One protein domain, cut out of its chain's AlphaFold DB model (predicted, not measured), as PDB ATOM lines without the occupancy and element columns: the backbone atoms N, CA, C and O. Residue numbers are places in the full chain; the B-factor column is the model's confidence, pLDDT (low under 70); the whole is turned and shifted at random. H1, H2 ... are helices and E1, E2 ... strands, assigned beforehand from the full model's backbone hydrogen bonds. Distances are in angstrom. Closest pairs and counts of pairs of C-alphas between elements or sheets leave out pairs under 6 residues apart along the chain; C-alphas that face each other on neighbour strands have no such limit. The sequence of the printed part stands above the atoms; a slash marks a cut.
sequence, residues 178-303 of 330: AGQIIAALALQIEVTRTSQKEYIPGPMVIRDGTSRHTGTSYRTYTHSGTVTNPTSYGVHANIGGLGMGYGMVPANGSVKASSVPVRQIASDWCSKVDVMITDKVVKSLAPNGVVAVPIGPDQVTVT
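This is residues 178 to 303 of the 330 residues of an uncharacterized protein of Burkholderia vietnamiensis (UniProt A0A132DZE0). A long, twisted two-stranded arm, the hairpin E1 and E2, runs out from a small head built round a second, short-stranded sheet, E4, E3, E6 and E7, on which H1 packs. At the root of the arm E5 lies beside E2 and E8 beside E1, while the tip, residues 206 to 211, sticks out free; H2 only grazes the head's sheet. The 126 printed residues hold two named helices and eight named strands, along the chain H1 E1 E2 E3 E4 E5 E6 H2 E7 E8, and the class is mostly strand. The sheet of the arm has the order E5, E2, E1, E8 and is mixed; the other has the order E4, E3, E6, E7 and is antiparallel throughout. The whole is only just loose, close to extended, with a radius of gyration of the C-alphas of 20.3 A, and it spans 72 by 31 by 21 A, the arm making the length.

Find C-alpha 178 at (-17.160, -31.439, -0.549); from there helix H1 runs through residues 178 to 186, 12.6 A long. Next read strand E1, residues 188 to 207, 55.3 A, to C-alpha 207 at (-73.485, -40.803, 33.746); it bends by 52 degrees at residue 204. Strand E2, residues 210 to 229, comes back over 59.7 A. Then look for two short strands, E3 at residues 235 to 238, 9.5 A, and E4 at residues 247 to 249, 6.4 A. Strand E5, residues 253 to 262, covers 27.2 A, and strand E6, residues 272 to 276, covers 13.1 A. Helix H2 is residues 280 to 285, 8.8 A; strand E7 is residues 290 to 294, 12.9 A. Strand E8, residues 300 to 303, 10.0 A, ends at C-alpha 303 at (-47.821, -37.349, -2.945).

Begin with the hairpin of E1 and E2, antiparallel at 169 degrees, where N 190 and O 226 are 2.9 A apart, within hydrogen-bond range. Look next for E5, the antiparallel neighbour of E2 at 168 degrees, with N 255 and O 227 at 2.8 A, within hydrogen-bond range. E8 is the parallel neighbour of E1, with 54 degrees between their directions, and you find N 191 and O 301 at 2.8 A, within hydrogen-bond range. E5 and E8 are the edge strands of this strongly twisted sheet. Turn to the other sheet, only just strongly twisted, its C-alphas up to 4.4 A off the best plane. Here E3 and E4 form a hairpin, antiparallel at 133 degrees, with N 249 and O 235 at 2.8 A. E3 and E6 are antiparallel at 125 degrees, with N 238 and O 274 at 2.8 A. The pairing is staggered: E3 pairs with E4 over residues 235 to 237 and with E6 over residues 237 to 238. E6 and E7 are antiparallel at 155 degrees, with N 275 and O 291 at 2.8 A. H1 is on this sheet; its closest C-alphas to E3 are those of Gln 180 and Val 235, 4.9 A apart. H1 only grazes the other sheet, with its residues 183 to 186. H2 only grazes the sheet of E7, with its residues 282 to 285, and is apart from H1. In H1 and H2 every O i to N i+4 pair is within hydrogen-bond range.

The two C-alphas farthest apart are those of Gly 209 and Lys 280, 73.2 A. The printed part has no cut. No link is long; E3 to E4 and E5 to E6 are short, the others tight. The mean pLDDT of the printed part is 83.7; look for values under 70 at residues 201 to 207, 209 to 217, 240 to 241, 243 and 264 to 267.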
ATOM      1  N   ALA A 178     -16.122 -32.442  -0.346       97.06
ATOM      2  CA  ALA A 178     -17.160 -31.439  -0.549       97.06
ATOM      3  C   ALA A 178     -18.185 -31.863  -1.615       97.06
ATOM      4  O   ALA A 178     -19.341 -31.440  -1.556       97.06
ATOM      5  N   GLY A 179     -17.823 -32.780  -2.520       96.81
ATOM      6  CA  GLY A 179     -18.745 -33.367  -3.492       96.81
ATOM      7  C   GLY A 179     -19.950 -34.053  -2.843       96.81
ATOM      8  O   GLY A 179     -21.065 -33.951  -3.351       96.81
ATOM      9  N   GLN A 180     -19.770 -34.675  -1.673       96.12
ATOM     10  CA  GLN A 180     -20.883 -35.291  -0.943       96.12
ATOM     11  C   GLN A 180     -21.877 -34.255  -0.403       96.12
ATOM     12  O   GLN A 180     -23.079 -34.514  -0.378       96.12
ATOM     13  N   ILE A 181     -21.396 -33.070  -0.012       97.00
ATOM     14  CA  ILE A 181     -22.256 -31.955   0.404       97.00
ATOM     15  C   ILE A 181     -23.042 -31.419  -0.796       97.00
ATOM     16  O   ILE A 181     -24.248 -31.209  -0.687       97.00
ATOM     17  N   ILE A 182     -22.386 -31.263  -1.953       97.62
ATOM     18  CA  ILE A 182     -23.050 -30.855  -3.203       97.62
ATOM     19  C   ILE A 182     -24.159 -31.847  -3.565       97.62
ATOM     20  O   ILE A 182     -25.278 -31.431  -3.859       97.62
ATOM     21  N   ALA A 183     -23.867 -33.149  -3.514       96.81
ATOM     22  CA  ALA A 183     -24.849 -34.196  -3.773       96.81
ATOM     23  C   ALA A 183     -26.027 -34.131  -2.796       96.81
ATOM     24  O   ALA A 183     -27.173 -34.152  -3.234       96.81
ATOM     25  N   ALA A 184     -25.767 -33.979  -1.494       95.75
ATOM     26  CA  ALA A 184     -26.812 -33.869  -0.476       95.75
ATOM     27  C   ALA A 184     -27.743 -32.666  -0.698       95.75
ATOM     28  O   ALA A 184     -28.964 -32.810  -0.634       95.75
ATOM     29  N   LEU A 185     -27.179 -31.500  -1.031       96.25
ATOM     30  CA  LEU A 185     -27.927 -30.279  -1.364       96.25
ATOM     31  C   LEU A 185     -28.713 -30.381  -2.683       96.25
ATOM     32  O   LEU A 185     -29.537 -29.520  -2.974       96.25
ATOM     33  N   ALA A 186     -28.446 -31.405  -3.496       96.00
ATOM     34  CA  ALA A 186     -29.069 -31.622  -4.797       96.00
ATOM     35  C   ALA A 186     -30.012 -32.832  -4.841       96.00
ATOM     36  O   ALA A 186     -30.630 -33.069  -5.879       96.00
ATOM     37  N   LEU A 187     -30.113 -33.612  -3.757       94.69
ATOM     38  CA  LEU A 187     -30.997 -34.776  -3.709       94.69
ATOM     39  C   LEU A 187     -32.443 -34.373  -3.999       94.69
ATOM     40  O   LEU A 187     -32.930 -33.369  -3.481       94.69
ATOM     41  N   GLN A 188     -33.119 -35.198  -4.787       94.38
ATOM     42  CA  GLN A 188     -34.550 -35.131  -5.044       94.38
ATOM     43  C   GLN A 188     -35.210 -36.315  -4.340       94.38
ATOM     44  O   GLN A 188     -34.823 -37.464  -4.538       94.38
ATOM     45  N   ILE A 189     -36.173 -36.039  -3.473       91.69
ATOM     46  CA  ILE A 189     -36.781 -36.988  -2.548       91.69
ATOM     47  C   ILE A 189     -38.274 -37.038  -2.864       91.69
ATOM     48  O   ILE A 189     -39.039 -36.147  -2.499       91.69
ATOM     49  N   GLU A 190     -38.698 -38.098  -3.534       90.56
ATOM     50  CA  GLU A 190     -40.105 -38.349  -3.831       90.56
ATOM     51  C   GLU A 190     -40.679 -39.300  -2.791       90.56
ATOM     52  O   GLU A 190     -40.187 -40.415  -2.620       90.56
ATOM     53  N   VAL A 191     -41.729 -38.874  -2.089       87.31
ATOM     54  CA  VAL A 191     -42.355 -39.653  -1.019       87.31
ATOM     55  C   VAL A 191     -43.838 -39.831  -1.293       87.31
ATOM     56  O   VAL A 191     -44.607 -38.874  -1.361       87.31
ATOM     57  N   THR A 192     -44.275 -41.081  -1.347       86.56
ATOM     58  CA  THR A 192     -45.680 -41.445  -1.226       86.56
ATOM     59  C   THR A 192     -46.020 -41.655   0.243       86.56
ATOM     60  O   THR A 192     -45.445 -42.512   0.923       86.56
ATOM     61  N   ARG A 193     -46.984 -40.873   0.732       84.75
ATOM     62  CA  ARG A 193     -47.515 -40.985   2.090       84.75
ATOM     63  C   ARG A 193     -48.914 -41.582   2.050       84.75
ATOM     64  O   ARG A 193     -49.802 -41.014   1.418       84.75
ATOM     65  N   THR A 194     -49.138 -42.660   2.791       83.69
ATOM     66  CA  THR A 194     -50.481 -43.196   3.055       83.69
ATOM     67  C   THR A 194     -50.851 -42.956   4.516       83.69
ATOM     68  O   THR A 194     -49.984 -42.919   5.389       83.69
ATOM     69  N   SER A 195     -52.136 -42.724   4.798       81.44
ATOM     70  CA  SER A 195     -52.615 -42.514   6.168       81.44
ATOM     71  C   SER A 195     -53.709 -43.512   6.512       81.44
ATOM     72  O   SER A 195     -54.636 -43.718   5.731       81.44
ATOM     73  N   GLN A 196     -53.615 -44.103   7.696       80.62
ATOM     74  CA  GLN A 196     -54.608 -45.019   8.235       80.62
ATOM     75  C   GLN A 196     -55.042 -44.515   9.608       80.62
ATOM     76  O   GLN A 196     -54.213 -44.256  10.481       80.62
ATOM     77  N   LYS A 197     -56.351 -44.338   9.801       78.31
ATOM     78  CA  LYS A 197     -56.918 -43.989  11.105       78.31
ATOM     79  C   LYS A 197     -57.333 -45.272  11.816       78.31
ATOM     80  O   LYS A 197     -58.144 -46.025  11.288       78.31
ATOM     81  N   GLU A 198     -56.798 -45.491  13.005       72.88
ATOM     82  CA  GLU A 198     -57.149 -46.608  13.873       72.88
ATOM     83  C   GLU A 198     -57.966 -46.072  15.052       72.88
ATOM     84  O   GLU A 198     -57.551 -45.132  15.736       72.88
ATOM     85  N   TYR A 199     -59.159 -46.625  15.260       74.88
ATOM     86  CA  TYR A 199     -60.000 -46.305  16.408       74.88
ATOM     87  C   TYR A 199     -59.828 -47.394  17.456       74.88
ATOM     88  O   TYR A 199     -60.142 -48.550  17.184       74.88
ATOM     89  N   ILE A 200     -59.360 -47.021  18.646       70.06
ATOM     90  CA  ILE A 200     -59.321 -47.927  19.790       70.06
ATOM     91  C   ILE A 200     -60.641 -47.750  20.546       70.06
ATOM     92  O   ILE A 200     -60.878 -46.666  21.096       70.06
ATOM     93  N   PRO A 201     -61.515 -48.773  20.567       64.75
ATOM     94  CA  PRO A 201     -62.727 -48.729  21.367       64.75
ATOM     95  C   PRO A 201     -62.338 -48.595  22.838       64.75
ATOM     96  O   PRO A 201     -61.560 -49.402  23.343       64.75
ATOM     97  N   GLY A 202     -62.859 -47.583  23.524       64.81
ATOM     98  CA  GLY A 202     -62.744 -47.491  24.975       64.81
ATOM     99  C   GLY A 202     -64.076 -47.774  25.673       64.81
ATOM    100  O   GLY A 202     -65.106 -47.997  25.019       64.81
ATOM    101  N   PRO A 203     -64.045 -47.839  27.012       64.94
ATOM    102  CA  PRO A 203     -65.182 -48.268  27.809       64.94
ATOM    103  C   PRO A 203     -66.366 -47.306  27.664       64.94
ATOM    104  O   PRO A 203     -66.213 -46.090  27.527       64.94
ATOM    105  N   MET A 204     -67.578 -47.854  27.716       67.81
ATOM    106  CA  MET A 204     -68.792 -47.051  27.804       67.81
ATOM    107  C   MET A 204     -68.936 -46.543  29.242       67.81
ATOM    108  O   MET A 204     -69.009 -47.337  30.177       67.81
ATOM    109  N   VAL A 205     -68.976 -45.226  29.424       66.88
ATOM    110  CA  VAL A 205     -69.235 -44.593  30.721       66.88
ATOM    111  C   VAL A 205     -70.682 -44.115  30.730       66.88
ATOM    112  O   VAL A 205     -71.081 -43.334  29.866       66.88
ATOM    113  N   ILE A 206     -71.477 -44.573  31.695       65.25
ATOM    114  CA  ILE A 206     -72.858 -44.114  31.893       65.25
ATOM    115  C   ILE A 206     -72.853 -43.091  33.027       65.25
ATOM    116  O   ILE A 206     -72.435 -43.401  34.142       65.25
ATOM    117  N   ARG A 207     -73.307 -41.868  32.747       63.88
ATOM    118  CA  ARG A 207     -73.485 -40.803  33.746       63.88
ATOM    119  C   ARG A 207     -74.827 -40.122  33.485       63.88
ATOM    120  O   ARG A 207     -75.118 -39.796  32.338       63.88
ATOM    121  N   ASP A 208     -75.650 -39.976  34.519       70.12
ATOM    122  CA  ASP A 208     -76.960 -39.302  34.461       70.12
ATOM    123  C   ASP A 208     -77.874 -39.806  33.327       70.12
ATOM    124  O   ASP A 208     -78.382 -39.036  32.516       70.12
ATOM    125  N   GLY A 209     -78.019 -41.132  33.197       69.19
ATOM    126  CA  GLY A 209     -78.851 -41.754  32.155       69.19
ATOM    127  C   GLY A 209     -78.326 -41.595  30.722       69.19
ATOM    128  O   GLY A 209     -78.961 -42.072  29.786       69.19
ATOM    129  N   THR A 210     -77.157 -40.974  30.541       54.41
ATOM    130  CA  THR A 210     -76.545 -40.741  29.232       54.41
ATOM    131  C   THR A 210     -75.324 -41.645  29.059       54.41
ATOM    132  O   THR A 210     -74.367 -41.590  29.836       54.41
ATOM    133  N   SER A 211     -75.342 -42.496  28.033       60.38
ATOM    134  CA  SER A 211     -74.208 -43.345  27.653       60.38
ATOM    135  C   SER A 211     -73.189 -42.528  26.852       60.38
ATOM    136  O   SER A 211     -73.521 -41.989  25.797       60.38
ATOM    137  N   ARG A 212     -71.932 -42.448  27.308       62.22
ATOM    138  CA  ARG A 212     -70.823 -41.833  26.561       62.22
ATOM    139  C   ARG A 212     -69.750 -42.876  26.266       62.22
ATOM    140  O   ARG A 212     -69.172 -43.455  27.181       62.22
ATOM    141  N   HIS A 213     -69.452 -43.089  24.989       62.03
ATOM    142  CA  HIS A 213     -68.257 -43.827  24.586       62.03
ATOM    143  C   HIS A 213     -67.029 -42.924  24.711       62.03
ATOM    144  O   HIS A 213     -67.020 -41.818  24.166       62.03
ATOM    145  N   THR A 214     -65.982 -43.389  25.392       62.72
ATOM    146  CA  THR A 214     -64.648 -42.792  25.284       62.72
ATOM    147  C   THR A 214     -63.868 -43.614  24.267       62.72
ATOM    148  O   THR A 214     -63.668 -44.803  24.445       62.72
ATOM    149  N   GLY A 215     -63.494 -43.024  23.137       63.78
ATOM    150  CA  GLY A 215     -62.659 -43.685  22.138       63.78
ATOM    151  C   GLY A 215     -61.433 -42.844  21.856       63.78
ATOM    152  O   GLY A 215     -61.551 -41.627  21.713       63.78
ATOM    153  N   THR A 216     -60.272 -43.483  21.742       68.12
ATOM    154  CA  THR A 216     -59.050 -42.797  21.314       68.12
ATOM    155  C   THR A 216     -58.762 -43.193  19.877       68.12
ATOM    156  O   THR A 216     -58.592 -44.372  19.576       68.12
ATOM    157  N   SER A 217     -58.717 -42.218  18.971       69.62
ATOM    158  CA  SER A 217     -58.301 -42.466  17.591       69.62
ATOM    159  C   SER A 217     -56.865 -42.018  17.370       69.62
ATOM    160  O   SER A 217     -56.546 -40.865  17.664       69.62
ATOM    161  N   TYR A 218     -56.047 -42.879  16.777       72.31
ATOM    162  CA  TYR A 218     -54.703 -42.543  16.315       72.31
ATOM    163  C   TYR A 218     -54.665 -42.558  14.787       72.31
ATOM    164  O   TYR A 218     -55.476 -43.218  14.136       72.31
ATOM    165  N   ARG A 219     -53.738 -41.806  14.192       76.69
ATOM    166  CA  ARG A 219     -53.496 -41.832  12.748       76.69
ATOM    167  C   ARG A 219     -52.059 -42.272  12.512       76.69
ATOM    168  O   ARG A 219     -51.144 -41.573  12.919       76.69
ATOM    169  N   THR A 220     -51.879 -43.411  11.860       79.75
ATOM    170  CA  THR A 220     -50.566 -43.915  11.452       79.75
ATOM    171  C   THR A 220     -50.318 -43.506  10.008       79.75
ATOM    172  O   THR A 220     -51.200 -43.638   9.159       79.75
ATOM    173  N   TYR A 221     -49.128 -42.985   9.736       79.38
ATOM    174  CA  TYR A 221     -48.676 -42.618   8.402       79.38
ATOM    175  C   TYR A 221     -47.606 -43.596   7.949       79.38
ATOM    176  O   TYR A 221     -46.647 -43.822   8.681       79.38
ATOM    177  N   THR A 222     -47.736 -44.136   6.748       82.69
ATOM    178  CA  THR A 222     -46.684 -44.942   6.131       82.69
ATOM    179  C   THR A 222     -46.030 -44.123   5.031       82.69
ATOM    180  O   THR A 222     -46.715 -43.597   4.153       82.69
ATOM    181  N   HIS A 223     -44.705 -43.994   5.099       81.81
ATOM    182  CA  HIS A 223     -43.906 -43.277   4.107       81.81
ATOM    183  C   HIS A 223     -43.089 -44.282   3.307       81.81
ATOM    184  O   HIS A 223     -42.426 -45.130   3.896       81.81
ATOM    185  N   SER A 224     -43.134 -44.172   1.985       84.25
ATOM    186  CA  SER A 224     -42.284 -44.916   1.049       84.25
ATOM    187  C   SER A 224     -41.917 -43.993  -0.105       84.25
ATOM    188  O   SER A 224     -42.631 -43.022  -0.342       84.25
ATOM    189  N   GLY A 225     -40.817 -44.236  -0.808       86.94
ATOM    190  CA  GLY A 225     -40.353 -43.253  -1.781       86.94
ATOM    191  C   GLY A 225     -39.103 -43.639  -2.549       86.94
ATOM    192  O   GLY A 225     -38.586 -44.746  -2.400       86.94
ATOM    193  N   THR A 226     -38.612 -42.697  -3.344       90.81
ATOM    194  CA  THR A 226     -37.361 -42.800  -4.098       90.81
ATOM    195  C   THR A 226     -36.531 -41.551  -3.844       90.81
ATOM    196  O   THR A 226     -37.054 -40.441  -3.810       90.81
ATOM    197  N   VAL A 227     -35.231 -41.735  -3.651       93.06
ATOM    198  CA  VAL A 227     -34.266 -40.645  -3.534       93.06
ATOM    199  C   VAL A 227     -33.352 -40.700  -4.738       93.06
ATOM    200  O   VAL A 227     -32.693 -41.713  -4.970       93.06
ATOM    201  N   THR A 228     -33.326 -39.611  -5.489       95.19
ATOM    202  CA  THR A 228     -32.571 -39.451  -6.726       95.19
ATOM    203  C   THR A 228     -31.454 -38.444  -6.505       95.19
ATOM    204  O   THR A 228     -31.654 -37.377  -5.926       95.19
ATOM    205  N   ASN A 229     -30.261 -38.785  -6.973       96.50
ATOM    206  CA  ASN A 229     -29.092 -37.928  -6.952       96.50
ATOM    207  C   ASN A 229     -28.731 -37.535  -8.391       96.50
ATOM    208  O   ASN A 229     -28.193 -38.366  -9.125       96.50
ATOM    209  N   PRO A 230     -29.002 -36.284  -8.802       96.19
ATOM    210  CA  PRO A 230     -28.737 -35.812 -10.159       96.19
ATOM    211  C   PRO A 230     -27.291 -35.331 -10.364       96.19
ATOM    212  O   PRO A 230     -26.987 -34.719 -11.384       96.19
ATOM    213  N   THR A 231     -26.407 -35.510  -9.377       96.75
ATOM    214  CA  THR A 231     -25.034 -34.999  -9.439       96.75
ATOM    215  C   THR A 231     -24.037 -36.080  -9.834       96.75
ATOM    216  O   THR A 231     -24.288 -37.277  -9.697       96.75
ATOM    217  N   SER A 232     -22.848 -35.646 -10.250       95.94
ATOM    218  CA  SER A 232     -21.699 -36.517 -10.507       95.94
ATOM    219  C   SER A 232     -21.027 -37.055  -9.237       95.94
ATOM    220  O   SER A 232     -20.081 -37.831  -9.344       95.94
ATOM    221  N   TYR A 233     -21.479 -36.656  -8.046       96.25
ATOM    222  CA  TYR A 233     -20.911 -37.100  -6.775       96.25
ATOM    223  C   TYR A 233     -21.859 -38.086  -6.108       96.25
ATOM    224  O   TYR A 233     -23.041 -37.808  -5.948       96.25
ATOM    225  N   GLY A 234     -21.354 -39.242  -5.692       94.81
ATOM    226  CA  GLY A 234     -22.120 -40.124  -4.820       94.81
ATOM    227  C   GLY A 234     -22.169 -39.580  -3.391       94.81
ATOM    228  O   GLY A 234     -21.265 -38.855  -2.974       94.81
ATOM    229  N   VAL A 235     -23.204 -39.939  -2.634       95.31
ATOM    230  CA  VAL A 235     -23.369 -39.485  -1.247       95.31
ATOM    231  C   VAL A 235     -23.785 -40.628  -0.334       95.31
ATOM    232  O   VAL A 235     -24.737 -41.352  -0.614       95.31
ATOM    233  N   HIS A 236     -23.078 -40.771   0.784       93.25
ATOM    234  CA  HIS A 236     -23.511 -41.638   1.871       93.25
ATOM    235  C   HIS A 236     -24.456 -40.845   2.766       93.25
ATOM    236  O   HIS A 236     -24.015 -40.042   3.584       93.25
ATOM    237  N   ALA A 237     -25.755 -41.046   2.582       91.44
ATOM    238  CA  ALA A 237     -26.795 -40.243   3.204       91.44
ATOM    239  C   ALA A 237     -27.693 -41.100   4.097       91.44
ATOM    240  O   ALA A 237     -28.007 -42.245   3.776       91.44
ATOM    241  N   ASN A 238     -28.144 -40.509   5.199       90.94
ATOM    242  CA  ASN A 238     -29.251 -41.002   5.996       90.94
ATOM    243  C   ASN A 238     -30.364 -39.959   6.025       90.94
ATOM    244  O   ASN A 238     -30.191 -38.837   6.506       90.94
ATOM    245  N   ILE A 239     -31.526 -40.356   5.522       85.38
ATOM    246  CA  ILE A 239     -32.740 -39.549   5.530       85.38
ATOM    247  C   ILE A 239     -33.643 -40.168   6.592       85.38
ATOM    248  O   ILE A 239     -34.448 -41.054   6.306       85.38
ATOM    249  N   GLY A 240     -33.455 -39.750   7.849       68.50
ATOM    250  CA  GLY A 240     -34.014 -40.416   9.036       68.50
ATOM    251  C   GLY A 240     -35.540 -40.579   9.037       68.50
ATOM    252  O   GLY A 240     -36.053 -41.516   9.641       68.50
ATOM    253  N   GLY A 241     -36.271 -39.736   8.299       68.75
ATOM    254  CA  GLY A 241     -37.721 -39.876   8.108       68.75
ATOM    255  C   GLY A 241     -38.148 -41.025   7.181       68.75
ATOM    256  O   GLY A 241     -39.326 -41.374   7.167       68.75
ATOM    257  N   LEU A 242     -37.213 -41.607   6.423       72.56
ATOM    258  CA  LEU A 242     -37.435 -42.637   5.400       72.56
ATOM    259  C   LEU A 242     -36.784 -43.991   5.736       72.56
ATOM    260  O   LEU A 242     -36.794 -44.899   4.909       72.56
ATOM    261  N   GLY A 243     -36.190 -44.140   6.927       68.25
ATOM    262  CA  GLY A 243     -35.638 -45.419   7.398       68.25
ATOM    263  C   GLY A 243     -34.548 -46.019   6.504       68.25
ATOM    264  O   GLY A 243     -34.359 -47.232   6.510       68.25
ATOM    265  N   MET A 244     -33.849 -45.191   5.723       73.38
ATOM    266  CA  MET A 244     -32.784 -45.647   4.824       73.38
ATOM    267  C   MET A 244     -31.540 -46.143   5.574       73.38
ATOM    268  O   MET A 244     -30.781 -46.945   5.036       73.38
ATOM    269  N   GLY A 245     -31.317 -45.661   6.803       79.56
ATOM    270  CA  GLY A 245     -30.005 -45.762   7.442       79.56
ATOM    271  C   GLY A 245     -28.951 -44.985   6.644       79.56
ATOM    272  O   GLY A 245     -29.288 -44.236   5.732       79.56
ATOM    273  N   TYR A 246     -27.670 -45.142   6.981       85.00
ATOM    274  CA  TYR A 246     -26.588 -44.591   6.160       85.00
ATOM    275  C   TYR A 246     -26.375 -45.480   4.933       85.00
ATOM    276  O   TYR A 246     -25.694 -46.501   5.008       85.00
ATOM    277  N   GLY A 247     -26.987 -45.094   3.813       86.88
ATOM    278  CA  GLY A 247     -26.902 -45.790   2.533       86.88
ATOM    279  C   GLY A 247     -26.169 -44.961   1.482       86.88
ATOM    280  O   GLY A 247     -26.163 -43.733   1.534       86.88
ATOM    281  N   MET A 248     -25.541 -45.632   0.516       92.56
ATOM    282  CA  MET A 248     -24.943 -44.956  -0.634       92.56
ATOM    283  C   MET A 248     -26.023 -44.620  -1.666       92.56
ATOM    284  O   MET A 248     -26.660 -45.527  -2.201       92.56
ATOM    285  N   VAL A 249     -26.188 -43.338  -1.984       93.88
ATOM    286  CA  VAL A 249     -26.952 -42.871  -3.145       93.88
ATOM    287  C   VAL A 249     -25.951 -42.590  -4.274       93.88
ATOM    288  O   VAL A 249     -25.143 -41.659  -4.153       93.88
ATOM    289  N   PRO A 250     -25.929 -43.403  -5.346       96.06
ATOM    290  CA  PRO A 250     -24.928 -43.282  -6.403       96.06
ATOM    291  C   PRO A 250     -25.068 -41.959  -7.162       96.06
ATOM    292  O   PRO A 250     -26.148 -41.374  -7.213       96.06
ATOM    293  N   ALA A 251     -23.972 -41.503  -7.768       96.25
ATOM    294  CA  ALA A 251     -23.996 -40.389  -8.712       96.25
ATOM    295  C   ALA A 251     -24.923 -40.709  -9.895       96.25
ATOM    296  O   ALA A 251     -24.910 -41.841 -10.386       96.25
ATOM    297  N   ASN A 252     -25.696 -39.725 -10.360       96.62
ATOM    298  CA  ASN A 252     -26.667 -39.865 -11.453       96.62
ATOM    299  C   ASN A 252     -27.577 -41.100 -11.315       96.62
ATOM    300  O   ASN A 252     -27.834 -41.811 -12.289       96.62
ATOM    301  N   GLY A 253     -28.035 -41.394 -10.098       95.06
ATOM    302  CA  GLY A 253     -28.806 -42.600  -9.815       95.06
ATOM    303  C   GLY A 253     -29.830 -42.421  -8.703       95.06
ATOM    304  O   GLY A 253     -29.999 -41.336  -8.153       95.06
ATOM    305  N   SER A 254     -30.540 -43.503  -8.388       94.38
ATOM    306  CA  SER A 254     -31.674 -43.481  -7.462       94.38
ATOM    307  C   SER A 254     -31.687 -44.683  -6.522       94.38
ATOM    308  O   SER A 254     -31.324 -45.789  -6.925       94.38
ATOM    309  N   VAL A 255     -32.185 -44.490  -5.302       92.12
ATOM    310  CA  VAL A 255     -32.361 -45.538  -4.288       92.12
ATOM    311  C   VAL A 255     -33.788 -45.498  -3.749       92.12
ATOM    312  O   VAL A 255     -34.329 -44.428  -3.475       92.12
ATOM    313  N   LYS A 256     -34.410 -46.670  -3.575       88.25
ATOM    314  CA  LYS A 256     -35.737 -46.773  -2.952       88.25
ATOM    315  C   LYS A 256     -35.642 -46.616  -1.436       88.25
ATOM    316  O   LYS A 256     -34.822 -47.260  -0.789       88.25
ATOM    317  N   ALA A 257     -36.525 -45.800  -0.876       80.44
ATOM    318  CA  ALA A 257     -36.752 -45.688   0.555       80.44
ATOM    319  C   ALA A 257     -37.554 -46.878   1.080       80.44
ATOM    320  O   ALA A 257     -38.577 -47.256   0.502       80.44
ATOM    321  N   SER A 258     -37.113 -47.428   2.209       74.31
ATOM    322  CA  SER A 258     -37.878 -48.415   2.967       74.31
ATOM    323  C   SER A 258     -39.203 -47.821   3.451       74.31
ATOM    324  O   SER A 258     -39.310 -46.625   3.721       74.31
ATOM    325  N   SER A 259     -40.222 -48.671   3.574       76.25
ATOM    326  CA  SER A 259     -41.521 -48.263   4.106       76.25
ATOM    327  C   SER A 259     -41.466 -48.156   5.631       76.25
ATOM    328  O   SER A 259     -41.129 -49.138   6.295       76.25
ATOM    329  N   VAL A 260     -41.800 -46.989   6.194       75.31
ATOM    330  CA  VAL A 260     -41.764 -46.757   7.652       75.31
ATOM    331  C   VAL A 260     -43.122 -46.268   8.167       75.31
ATOM    332  O   VAL A 260     -43.592 -45.212   7.725       75.31
ATOM    333  N   PRO A 261     -43.762 -46.988   9.114       74.94
ATOM    334  CA  PRO A 261     -44.951 -46.508   9.807       74.94
ATOM    335  C   PRO A 261     -44.577 -45.531  10.932       74.94
ATOM    336  O   PRO A 261     -43.726 -45.821  11.772       74.94
ATOM    337  N   VAL A 262     -45.254 -44.386  10.995       75.75
ATOM    338  CA  VAL A 262     -45.035 -43.336  11.997       75.75
ATOM    339  C   VAL A 262     -46.380 -42.891  12.572       75.75
ATOM    340  O   VAL A 262     -47.290 -42.517  11.834       75.75
ATOM    341  N   ARG A 263     -46.531 -42.924  13.903       75.12
ATOM    342  CA  ARG A 263     -47.792 -42.546  14.578       75.12
ATOM    343  C   ARG A 263     -48.056 -41.039  14.603       75.12
ATOM    344  O   ARG A 263     -49.199 -40.625  14.757       75.12
ATOM    345  N   GLN A 264     -47.018 -40.216  14.496       69.25
ATOM    346  CA  GLN A 264     -47.125 -38.760  14.425       69.25
ATOM    347  C   GLN A 264     -46.023 -38.225  13.520       69.25
ATOM    348  O   GLN A 264     -44.884 -38.676  13.593       69.25
ATOM    349  N   ILE A 265     -46.364 -37.267  12.666       67.56
ATOM    350  CA  ILE A 265     -45.371 -36.559  11.861       67.56
ATOM    351  C   ILE A 265     -44.791 -35.468  12.757       67.56
ATOM    352  O   ILE A 265     -45.532 -34.601  13.222       67.56
ATOM    353  N   ALA A 266     -43.490 -35.542  13.032       67.12
ATOM    354  CA  ALA A 266     -42.793 -34.468  13.721       67.12
ATOM    355  C   ALA A 266     -42.829 -33.200  12.853       67.12
ATOM    356  O   ALA A 266     -42.826 -33.286  11.624       67.12
ATOM    357  N   SER A 267     -42.884 -32.019  13.468       69.19
ATOM    358  CA  SER A 267     -42.943 -30.751  12.722       69.19
ATOM    359  C   SER A 267     -41.731 -30.529  11.813       69.19
ATOM    360  O   SER A 267     -41.800 -29.746  10.875       69.19
ATOM    361  N   ASP A 268     -40.627 -31.217  12.090       72.69
ATOM    362  CA  ASP A 268     -39.361 -31.198  11.363       72.69
ATOM    363  C   ASP A 268     -39.173 -32.432  10.458       72.69
ATOM    364  O   ASP A 268     -38.046 -32.747  10.060       72.69
ATOM    365  N   TRP A 269     -40.250 -33.158  10.138       74.00
ATOM    366  CA  TRP A 269     -40.172 -34.335   9.277       74.00
ATOM    367  C   TRP A 269     -39.535 -33.993   7.921       74.00
ATOM    368  O   TRP A 269     -39.942 -33.056   7.238       74.00
ATOM    369  N   CYS A 270     -38.510 -34.782   7.573       80.12
ATOM    370  CA  CYS A 270     -37.594 -34.591   6.445       80.12
ATOM    371  C   CYS A 270     -36.953 -33.187   6.380       80.12
ATOM    372  O   CYS A 270     -36.834 -32.592   5.315       80.12
ATOM    373  N   SER A 271     -36.531 -32.637   7.522       84.88
ATOM    374  CA  SER A 271     -35.906 -31.303   7.583       84.88
ATOM    375  C   SER A 271     -34.409 -31.268   7.253       84.88
ATOM    376  O   SER A 271     -33.866 -30.177   7.036       84.88
ATOM    377  N   LYS A 272     -33.738 -32.428   7.235       91.62
ATOM    378  CA  LYS A 272     -32.305 -32.584   6.945       91.62
ATOM    379  C   LYS A 272     -31.946 -33.981   6.420       91.62
ATOM    380  O   LYS A 272     -32.681 -34.945   6.641       91.62
ATOM    381  N   VAL A 273     -30.775 -34.071   5.798       92.50
ATOM    382  CA  VAL A 273     -30.051 -35.291   5.425       92.50
ATOM    383  C   VAL A 273     -28.757 -35.343   6.229       92.50
ATOM    384  O   VAL A 273     -27.986 -34.387   6.210       92.50
ATOM    385  N   ASP A 274     -28.492 -36.448   6.918       94.19
ATOM    386  CA  ASP A 274     -27.202 -36.652   7.579       94.19
ATOM    387  C   ASP A 274     -26.239 -37.336   6.595       94.19
ATOM    388  O   ASP A 274     -26.517 -38.426   6.095       94.19
ATOM    389  N   VAL A 275     -25.115 -36.687   6.292       94.81
ATOM    390  CA  VAL A 275     -24.119 -37.127   5.304       94.81
ATOM    391  C   VAL A 275     -22.886 -37.670   6.008       94.81
ATOM    392  O   VAL A 275     -22.321 -36.999   6.866       94.81
ATOM    393  N   MET A 276     -22.441 -38.868   5.639       93.88
ATOM    394  CA  MET A 276     -21.262 -39.518   6.213       93.88
ATOM    395  C   MET A 276     -20.017 -39.246   5.364       93.88
ATOM    396  O   MET A 276     -19.804 -39.882   4.334       93.88
ATOM    397  N   ILE A 277     -19.150 -38.357   5.840       92.94
ATOM    398  CA  ILE A 277     -17.887 -38.016   5.189       92.94
ATOM    399  C   ILE A 277     -16.732 -38.729   5.898       92.94
ATOM    400  O   ILE A 277     -16.447 -38.492   7.070       92.94
ATOM    401  N   THR A 278     -16.039 -39.607   5.172       89.38
ATOM    402  CA  THR A 278     -14.942 -40.435   5.709       89.38
ATOM    403  C   THR A 278     -13.576 -39.753   5.691       89.38
ATOM    404  O   THR A 278     -12.618 -40.303   6.239       89.38
ATOM    405  N   ASP A 279     -13.483 -38.571   5.079       91.62
ATOM    406  CA  ASP A 279     -12.272 -37.758   5.060       91.62
ATOM    407  C   ASP A 279     -11.756 -37.528   6.488       91.62
ATOM    408  O   ASP A 279     -12.522 -37.189   7.395       91.62
ATOM    409  N   LYS A 280     -10.452 -37.740   6.700       90.31
ATOM    410  CA  LYS A 280      -9.842 -37.670   8.034       90.31
ATOM    411  C   LYS A 280     -10.010 -36.293   8.673       90.31
ATOM    412  O   LYS A 280     -10.218 -36.229   9.883       90.31
ATOM    413  N   VAL A 281      -9.927 -35.225   7.877       88.94
ATOM    414  CA  VAL A 281     -10.085 -33.847   8.353       88.94
ATOM    415  C   VAL A 281     -11.531 -33.625   8.774       88.94
ATOM    416  O   VAL A 281     -11.793 -33.188   9.887       88.94
ATOM    417  N   VAL A 282     -12.503 -34.005   7.947       88.06
ATOM    418  CA  VAL A 282     -13.918 -33.824   8.310       88.06
ATOM    419  C   VAL A 282     -14.296 -34.678   9.521       88.06
ATOM    420  O   VAL A 282     -14.994 -34.208  10.417       88.06
ATOM    421  N   LYS A 283     -13.777 -35.905   9.615       90.69
ATOM    422  CA  LYS A 283     -14.007 -36.797  10.757       90.69
ATOM    423  C   LYS A 283     -13.444 -36.264  12.076       90.69
ATOM    424  O   LYS A 283     -13.994 -36.592  13.124       90.69
ATOM    425  N   SER A 284     -12.372 -35.470  12.055       91.00
ATOM    426  CA  SER A 284     -11.861 -34.817  13.269       91.00
ATOM    427  C   SER A 284     -12.663 -33.566  13.647       91.00
ATOM    428  O   SER A 284     -12.725 -33.218  14.824       91.00
ATOM    429  N   LEU A 285     -13.309 -32.919  12.671       91.06
ATOM    430  CA  LEU A 285     -14.101 -31.697  12.856       91.06
ATOM    431  C   LEU A 285     -15.596 -31.953  13.116       91.06
ATOM    432  O   LEU A 285     -16.304 -31.045  13.558       91.06
ATOM    433  N   ALA A 286     -16.091 -33.160  12.836       89.38
ATOM    434  CA  ALA A 286     -17.492 -33.547  12.967       89.38
ATOM    435  C   ALA A 286     -17.635 -34.872  13.736       89.38
ATOM    436  O   ALA A 286     -16.874 -35.807  13.473       89.38
ATOM    437  N   PRO A 287     -18.633 -35.025  14.629       89.19
ATOM    438  CA  PRO A 287     -18.881 -36.292  15.314       89.19
ATOM    439  C   PRO A 287     -19.047 -37.447  14.317       89.19
ATOM    440  O   PRO A 287     -19.986 -37.473  13.522       89.19
ATOM    441  N   ASN A 288     -18.112 -38.400  14.346       86.88
ATOM    442  CA  ASN A 288     -18.040 -39.547  13.432       86.88
ATOM    443  C   ASN A 288     -17.972 -39.198  11.929       86.88
ATOM    444  O   ASN A 288     -18.225 -40.071  11.104       86.88
ATOM    445  N   GLY A 289     -17.606 -37.964  11.561       90.56
ATOM    446  CA  GLY A 289     -17.612 -37.511  10.164       90.56
ATOM    447  C   GLY A 289     -19.009 -37.244   9.601       90.56
ATOM    448  O   GLY A 289     -19.172 -37.156   8.388       90.56
ATOM    449  N   VAL A 290     -20.024 -37.128  10.462       93.94
ATOM    450  CA  VAL A 290     -21.402 -36.874  10.032       93.94
ATOM    451  C   VAL A 290     -21.668 -35.376   9.937       93.94
ATOM    452  O   VAL A 290     -21.498 -34.643  10.912       93.94
ATOM    453  N   VAL A 291     -22.152 -34.934   8.777       95.00
ATOM    454  CA  VAL A 291     -22.555 -33.552   8.508       95.00
ATOM    455  C   VAL A 291     -24.056 -33.499   8.255       95.00
ATOM    456  O   VAL A 291     -24.561 -34.127   7.329       95.00
ATOM    457  N   ALA A 292     -24.776 -32.734   9.072       94.38
ATOM    458  CA  ALA A 292     -26.197 -32.484   8.867       94.38
ATOM    459  C   ALA A 292     -26.386 -31.419   7.778       94.38
ATOM    460  O   ALA A 292     -26.000 -30.266   7.958       94.38
ATOM    461  N   VAL A 293     -26.999 -31.796   6.661       95.69
ATOM    462  CA  VAL A 293     -27.324 -30.903   5.546       95.69
ATOM    463  C   VAL A 293     -28.828 -30.627   5.573       95.69
ATOM    464  O   VAL A 293     -29.609 -31.569   5.432       95.69
ATOM    465  N   PRO A 294     -29.285 -29.380   5.782       94.19
ATOM    466  CA  PRO A 294     -30.708 -29.079   5.762       94.19
ATOM    467  C   PRO A 294     -31.302 -29.350   4.382       94.19
ATOM    468  O   PRO A 294     -30.668 -29.099   3.361       94.19
ATOM    469  N   ILE A 295     -32.539 -29.829   4.373       89.31
ATOM    470  CA  ILE A 295     -33.284 -30.064   3.141       89.31
ATOM    471  C   ILE A 295     -33.901 -28.745   2.671       89.31
ATOM    472  O   ILE A 295     -34.530 -28.021   3.452       89.31
ATOM    473  N   GLY A 296     -33.697 -28.436   1.393       85.56
ATOM    474  CA  GLY A 296     -34.322 -27.324   0.693       85.56
ATOM    475  C   GLY A 296     -35.788 -27.610   0.343       85.56
ATOM    476  O   GLY A 296     -36.173 -28.770   0.191       85.56
ATOM    477  N   PRO A 297     -36.617 -26.564   0.189       76.44
ATOM    478  CA  PRO A 297     -38.051 -26.715  -0.068       76.44
ATOM    479  C   PRO A 297     -38.354 -27.484  -1.364       76.44
ATOM    480  O   PRO A 297     -39.312 -28.248  -1.402       76.44
ATOM    481  N   ASP A 298     -37.504 -27.350  -2.381       85.31
ATOM    482  CA  ASP A 298     -37.703 -27.970  -3.698       85.31
ATOM    483  C   ASP A 298     -37.143 -29.399  -3.788       85.31
ATOM    484  O   ASP A 298     -37.287 -30.072  -4.807       85.31
ATOM    485  N   GLN A 299     -36.482 -29.878  -2.730       90.31
ATOM    486  CA  GLN A 299     -35.883 -31.210  -2.717       90.31
ATOM    487  C   GLN A 299     -36.895 -32.309  -2.403       90.31
ATOM    488  O   GLN A 299     -36.632 -33.459  -2.731       90.31
ATOM    489  N   VAL A 300     -38.026 -32.004  -1.754       89.00
ATOM    490  CA  VAL A 300     -38.988 -33.022  -1.308       89.00
ATOM    491  C   VAL A 300     -40.328 -32.835  -1.998       89.00
ATOM    492  O   VAL A 300     -40.998 -31.823  -1.818       89.00
ATOM    493  N   THR A 301     -40.771 -33.867  -2.711       88.56
ATOM    494  CA  THR A 301     -42.126 -33.946  -3.261       88.56
ATOM    495  C   THR A 301     -42.914 -35.007  -2.505       88.56
ATOM    496  O   THR A 301     -42.509 -36.167  -2.456       88.56
ATOM    497  N   VAL A 302     -44.052 -34.629  -1.912       83.44
ATOM    498  CA  VAL A 302     -44.927 -35.561  -1.183       83.44
ATOM    499  C   VAL A 302     -46.245 -35.742  -1.923       83.44
ATOM    500  O   VAL A 302     -47.031 -34.806  -2.044       83.44
ATOM    501  N   THR A 303     -46.532 -36.968  -2.350       83.81
ATOM    502  CA  THR A 303     -47.821 -37.349  -2.945       83.81
ATOM    503  C   THR A 303     -48.673 -38.101  -1.919       83.81
ATOM    504  O   THR A 303     -48.194 -39.068  -1.314       83.81
TER     505      THR A 303